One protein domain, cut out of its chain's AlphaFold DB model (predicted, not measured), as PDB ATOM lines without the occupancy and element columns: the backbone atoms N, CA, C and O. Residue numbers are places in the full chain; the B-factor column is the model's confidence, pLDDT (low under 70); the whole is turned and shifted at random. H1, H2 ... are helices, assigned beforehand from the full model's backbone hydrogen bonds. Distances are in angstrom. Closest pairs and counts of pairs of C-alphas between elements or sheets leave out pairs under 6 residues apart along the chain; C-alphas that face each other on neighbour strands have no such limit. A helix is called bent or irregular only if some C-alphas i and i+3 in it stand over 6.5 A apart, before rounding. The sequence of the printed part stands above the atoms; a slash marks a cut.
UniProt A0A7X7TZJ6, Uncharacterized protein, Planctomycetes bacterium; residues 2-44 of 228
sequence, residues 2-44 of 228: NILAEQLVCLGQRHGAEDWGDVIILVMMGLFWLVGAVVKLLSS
ATOM      1  N   ASN A   2     -22.225  30.719 121.414       61.19
ATOM      2  CA  ASN A   2     -21.035  31.424 121.900       61.19
ATOM      3  C   ASN A   2     -19.830  31.049 121.034       61.19
ATOM      4  O   ASN A   2     -19.038  30.187 121.394       61.19
ATOM      5  N   ILE A   3     -19.705  31.720 119.889       70.44
ATOM      6  CA  ILE A   3     -18.651  31.486 118.886       70.44
ATOM      7  C   ILE A   3     -17.242  31.659 119.493       70.44
ATOM      8  O   ILE A   3     -16.304  30.973 119.105       70.44
ATOM      9  N   LEU A   4     -17.099  32.505 120.517       71.25
ATOM     10  CA  LEU A   4     -15.838  32.702 121.242       71.25
ATOM     11  C   LEU A   4     -15.433  31.497 122.105       71.25
ATOM     12  O   LEU A   4     -14.245  31.223 122.246       71.25
ATOM     13  N   ALA A   5     -16.401  30.766 122.665       72.00
ATOM     14  CA  ALA A   5     -16.113  29.598 123.496       72.00
ATOM     15  C   ALA A   5     -15.640  28.415 122.639       72.00
ATOM     16  O   ALA A   5     -14.698  27.721 123.012       72.00
ATOM     17  N   GLU A   6     -16.230  28.234 121.455       69.81
ATOM     18  CA  GLU A   6     -15.806  27.186 120.521       69.81
ATOM     19  C   GLU A   6     -14.448  27.489 119.875       69.81
ATOM     20  O   GLU A   6     -13.653  26.572 119.669       69.81
ATOM     21  N   GLN A   7     -14.116  28.766 119.642       66.06
ATOM     22  CA  GLN A   7     -12.781  29.139 119.161       66.06
ATOM     23  C   GLN A   7     -11.681  28.904 120.202       66.06
ATOM     24  O   GLN A   7     -10.596  28.457 119.834       66.06
ATOM     25  N   LEU A   8     -11.955  29.137 121.490       64.69
ATOM     26  CA  LEU A   8     -10.976  28.887 122.554       64.69
ATOM     27  C   LEU A   8     -10.678  27.388 122.715       64.69
ATOM     28  O   LEU A   8      -9.527  26.994 122.897       64.69
ATOM     29  N   VAL A   9     -11.710  26.551 122.588       70.00
ATOM     30  CA  VAL A   9     -11.575  25.089 122.647       70.00
ATOM     31  C   VAL A   9     -10.855  24.548 121.406       70.00
ATOM     32  O   VAL A   9      -9.986  23.691 121.539       70.00
ATOM     33  N   CYS A  10     -11.115  25.103 120.216       59.66
ATOM     34  CA  CYS A  10     -10.390  24.719 118.997       59.66
ATOM     35  C   CYS A  10      -8.915  25.165 119.002       59.66
ATOM     36  O   CYS A  10      -8.068  24.485 118.422       59.66
ATOM     37  N   LEU A  11      -8.579  26.279 119.663       58.47
ATOM     38  CA  LEU A  11      -7.192  26.737 119.816       58.47
ATOM     39  C   LEU A  11      -6.394  25.867 120.799       58.47
ATOM     40  O   LEU A  11      -5.215  25.617 120.554       58.47
ATOM     41  N   GLY A  12      -7.039  25.346 121.848       55.81
ATOM     42  CA  GLY A  12      -6.409  24.446 122.820       55.81
ATOM     43  C   GLY A  12      -6.095  23.043 122.284       55.81
ATOM     44  O   GLY A  12      -5.269  22.345 122.861       55.81
ATOM     45  N   GLN A  13      -6.722  22.629 121.178       58.31
ATOM     46  CA  GLN A  13      -6.595  21.269 120.641       58.31
ATOM     47  C   GLN A  13      -5.642  21.150 119.439       58.31
ATOM     48  O   GLN A  13      -5.327  20.038 119.021       58.31
ATOM     49  N   ARG A  14      -5.190  22.275 118.866       53.31
ATOM     50  CA  ARG A  14      -4.402  22.296 117.619       53.31
ATOM     51  C   ARG A  14      -2.890  22.475 117.814       53.31
ATOM     52  O   ARG A  14      -2.162  22.394 116.832       53.31
ATOM     53  N   HIS A  15      -2.426  22.703 119.038       55.94
ATOM     54  CA  HIS A  15      -1.005  22.888 119.342       55.94
ATOM     55  C   HIS A  15      -0.472  21.606 119.983       55.94
ATOM     56  O   HIS A  15      -0.869  21.231 121.089       55.94
ATOM     57  N   GLY A  16       0.342  20.877 119.217       65.50
ATOM     58  CA  GLY A  16       0.945  19.614 119.628       65.50
ATOM     59  C   GLY A  16       1.826  19.782 120.867       65.50
ATOM     60  O   GLY A  16       2.177  20.892 121.256       65.50
ATOM     61  N   ALA A  17       2.200  18.666 121.494       61.41
ATOM     62  CA  ALA A  17       3.029  18.635 122.705       61.41
ATOM     63  C   ALA A  17       4.339  19.455 122.601       61.41
ATOM     64  O   ALA A  17       4.894  19.851 123.622       61.41
ATOM     65  N   GLU A  18       4.801  19.740 121.384       67.38
ATOM     66  CA  GLU A  18       6.004  20.518 121.078       67.38
ATOM     67  C   GLU A  18       5.840  22.026 121.370       67.38
ATOM     68  O   GLU A  18       6.775  22.658 121.859       67.38
ATOM     69  N   ASP A  19       4.638  22.591 121.200       72.12
ATOM     70  CA  ASP A  19       4.359  24.014 121.468       72.12
ATOM     71  C   ASP A  19       4.258  24.334 122.964       72.12
ATOM     72  O   ASP A  19       4.530  25.456 123.398       72.12
ATOM     73  N   TRP A  20       3.916  23.343 123.791       83.25
ATOM     74  CA  TRP A  20       3.926  23.515 125.246       83.25
ATOM     75  C   TRP A  20       5.334  23.815 125.769       83.25
ATOM     76  O   TRP A  20       5.466  24.514 126.773       83.25
ATOM     77  N   GLY A  21       6.378  23.352 125.071       86.19
ATOM     78  CA  GLY A  21       7.767  23.687 125.380       86.19
ATOM     79  C   GLY A  21       8.044  25.186 125.264       86.19
ATOM     80  O   GLY A  21       8.571  25.780 126.206       86.19
ATOM     81  N   ASP A  22       7.628  25.816 124.162       86.38
ATOM     82  CA  ASP A  22       7.814  27.258 123.948       86.38
ATOM     83  C   ASP A  22       7.005  28.087 124.957       86.38
ATOM     84  O   ASP A  22       7.520  29.026 125.570       86.38
ATOM     85  N   VAL A  23       5.769  27.664 125.249       87.50
ATOM     86  CA  VAL A  23       4.929  28.304 126.274       87.50
ATOM     87  C   VAL A  23       5.580  28.229 127.659       87.50
ATOM     88  O   VAL A  23       5.618  29.234 128.375       87.50
ATOM     89  N   ILE A  24       6.134  27.076 128.049       92.50
ATOM     90  CA  ILE A  24       6.835  26.924 129.333       92.50
ATOM     91  C   ILE A  24       8.074  27.825 129.384       92.50
ATOM     92  O   ILE A  24       8.308  28.479 130.404       92.50
ATOM     93  N   ILE A  25       8.844  27.908 128.293       91.88
ATOM     94  CA  ILE A  25      10.024  28.779 128.202       91.88
ATOM     95  C   ILE A  25       9.620  30.250 128.343       91.88
ATOM     96  O   ILE A  25      10.231  30.971 129.133       91.88
ATOM     97  N   LEU A  26       8.567  30.694 127.654       92.75
ATOM     98  CA  LEU A  26       8.027  32.053 127.757       92.75
ATOM     99  C   LEU A  26       7.568  32.389 129.182       92.75
ATOM    100  O   LEU A  26       7.896  33.462 129.698       92.75
ATOM    101  N   VAL A  27       6.866  31.466 129.847       95.69
ATOM    102  CA  VAL A  27       6.431  31.641 131.242       95.69
ATOM    103  C   VAL A  27       7.633  31.739 132.182       95.69
ATOM    104  O   VAL A  27       7.702  32.663 132.997       95.69
ATOM    105  N   MET A  28       8.612  30.839 132.050       96.31
ATOM    106  CA  MET A  28       9.834  30.859 132.862       96.31
ATOM    107  C   MET A  28      10.655  32.129 132.628       96.31
ATOM    108  O   MET A  28      11.100  32.758 133.588       96.31
ATOM    109  N   MET A  29      10.800  32.559 131.373       96.75
ATOM    110  CA  MET A  29      11.477  33.802 131.000       96.75
ATOM    111  C   MET A  29      10.781  35.020 131.623       96.75
ATOM    112  O   MET A  29      11.449  35.889 132.185       96.75
ATOM    113  N   GLY A  30       9.444  35.065 131.577       96.94
ATOM    114  CA  GLY A  30       8.641  36.124 132.189       96.94
ATOM    115  C   GLY A  30       8.792  36.178 133.710       96.94
ATOM    116  O   GLY A  30       8.998  37.255 134.275       96.94
ATOM    117  N   LEU A  31       8.778  35.020 134.377       96.44
ATOM    118  CA  LEU A  31       9.038  34.916 135.817       96.44
ATOM    119  C   LEU A  31      10.447  35.402 136.168       96.44
ATOM    120  O   LEU A  31      10.615  36.182 137.108       96.44
ATOM    121  N   PHE A  32      11.454  35.001 135.388       95.31
ATOM    122  CA  PHE A  32      12.838  35.427 135.594       95.31
ATOM    123  C   PHE A  32      12.995  36.943 135.419       95.31
ATOM    124  O   PHE A  32      13.669  37.606 136.212       95.31
ATOM    125  N   TRP A  33      12.303  37.514 134.431       96.62
ATOM    126  CA  TRP A  33      12.220  38.959 134.227       96.62
ATOM    127  C   TRP A  33      11.584  39.679 135.415       96.62
ATOM    128  O   TRP A  33      12.087  40.715 135.853       96.62
ATOM    129  N   LEU A  34      10.511  39.119 135.974       94.56
ATOM    130  CA  LEU A  34       9.803  39.703 137.108       94.56
ATOM    131  C   LEU A  34      10.664  39.681 138.378       94.56
ATOM    132  O   LEU A  34      10.781  40.699 139.060       94.56
ATOM    133  N   VAL A  35      11.352  38.567 138.648       91.94
ATOM    134  CA  VAL A  35      12.330  38.467 139.745       91.94
ATOM    135  C   VAL A  35      13.468  39.474 139.549       91.94
ATOM    136  O   VAL A  35      13.812  40.209 140.478       91.94
ATOM    137  N   GLY A  36      14.003  39.580 138.329       88.19
ATOM    138  CA  GLY A  36      15.029  40.564 137.983       88.19
ATOM    139  C   GLY A  36      14.572  42.011 138.210       88.19
ATOM    140  O   GLY A  36      15.315  42.814 138.780       88.19
ATOM    141  N   ALA A  37      13.334  42.343 137.837       91.12
ATOM    142  CA  ALA A  37      12.748  43.665 138.049       91.12
ATOM    143  C   ALA A  37      12.550  43.988 139.540       91.12
ATOM    144  O   ALA A  37      12.868  45.097 139.974       91.12
ATOM    145  N   VAL A  38      12.102  43.016 140.344       88.19
ATOM    146  CA  VAL A  38      11.927  43.177 141.799       88.19
ATOM    147  C   VAL A  38      13.273  43.395 142.495       88.19
ATOM    148  O   VAL A  38      13.411  44.326 143.292       88.19
ATOM    149  N   VAL A  39      14.300  42.610 142.151       86.25
ATOM    150  CA  VAL A  39      15.662  42.793 142.684       86.25
ATOM    151  C   VAL A  39      16.232  44.154 142.278       86.25
ATOM    152  O   VAL A  39      16.859  44.830 143.100       86.25
ATOM    153  N   LYS A  40      15.976  44.602 141.041       82.50
ATOM    154  CA  LYS A  40      16.389  45.929 140.568       82.50
ATOM    155  C   LYS A  40      15.693  47.042 141.351       82.50
ATOM    156  O   LYS A  40      16.371  47.962 141.797       82.50
ATOM    157  N   LEU A  41      14.389  46.936 141.606       76.38
ATOM    158  CA  LEU A  41      13.636  47.930 142.378       76.38
ATOM    159  C   LEU A  41      14.107  48.001 143.841       76.38
ATOM    160  O   LEU A  41      14.291  49.091 144.384       76.38
ATOM    161  N   LEU A  42      14.373  46.850 144.466       77.00
ATOM    162  CA  LEU A  42      14.903  46.769 145.832       77.00
ATOM    163  C   LEU A  42      16.339  47.305 145.932       77.00
ATOM    164  O   LEU A  42      16.685  47.959 146.916       77.00
ATOM    165  N   SER A  43      17.155  47.090 144.898       65.88
ATOM    166  CA  SER A  43      18.526  47.610 144.832       65.88
ATOM    167  C   SER A  43      18.553  49.116 144.550       65.88
ATOM    168  O   SER A  43      19.350  49.840 145.142       65.88
ATOM    169  N   SER A  44      17.644  49.618 143.708       57.44
ATOM    170  CA  SER A  44      17.507  51.051 143.417       57.44
ATOM    171  C   SER A  44      16.921  51.842 144.588       57.44
ATOM    172  O   SER A  44      17.302  52.994 144.790       57.44
TER     173      SER A  44
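Overview. This is residues 2 to 44 of the 228 residues of an uncharacterized protein of Planctomycetes bacterium (UniProt A0A7X7TZJ6). One long helix, H2, makes the long arm of an open L; a shorter helix, H1, makes the other arm, and the link of residues 14 to 18 forms the corner. The printed part has 43 residues with two named helices, H1 then H2, and no named strand; its class is all helix. It is extended, with a radius of gyration of the C-alphas of 16.5 A, and flat, spanning 48 by 26 by 5 A.

Along the chain. Find C-alpha 19 at (4.359, 24.014, 121.468); from there H2, residues 19 to 44, runs 37.2 A to C-alpha 44 at (17.507, 51.051, 143.417). Then look at C-alpha 3 at (-18.651, 31.486, 118.886), where H1, residues 3 to 13, begins; it is 15.9 A long.

Arrangement. H2 and H1 are apart, joined by a tight link of 5 residues. In both helices every O i to N i+4 pair is within hydrogen-bond range. Neither is bent.

Size, cuts and confidence. Residues 2 to 44 stand free. The C-alphas of Asn 2 and Ser 43 are the two farthest apart, at 48.5 A. The printed part has no cut. Mean pLDDT of the printed part is 77.8; residue 2, residues 6 to 8, 10 to 18 and 43 to 44 are under 70.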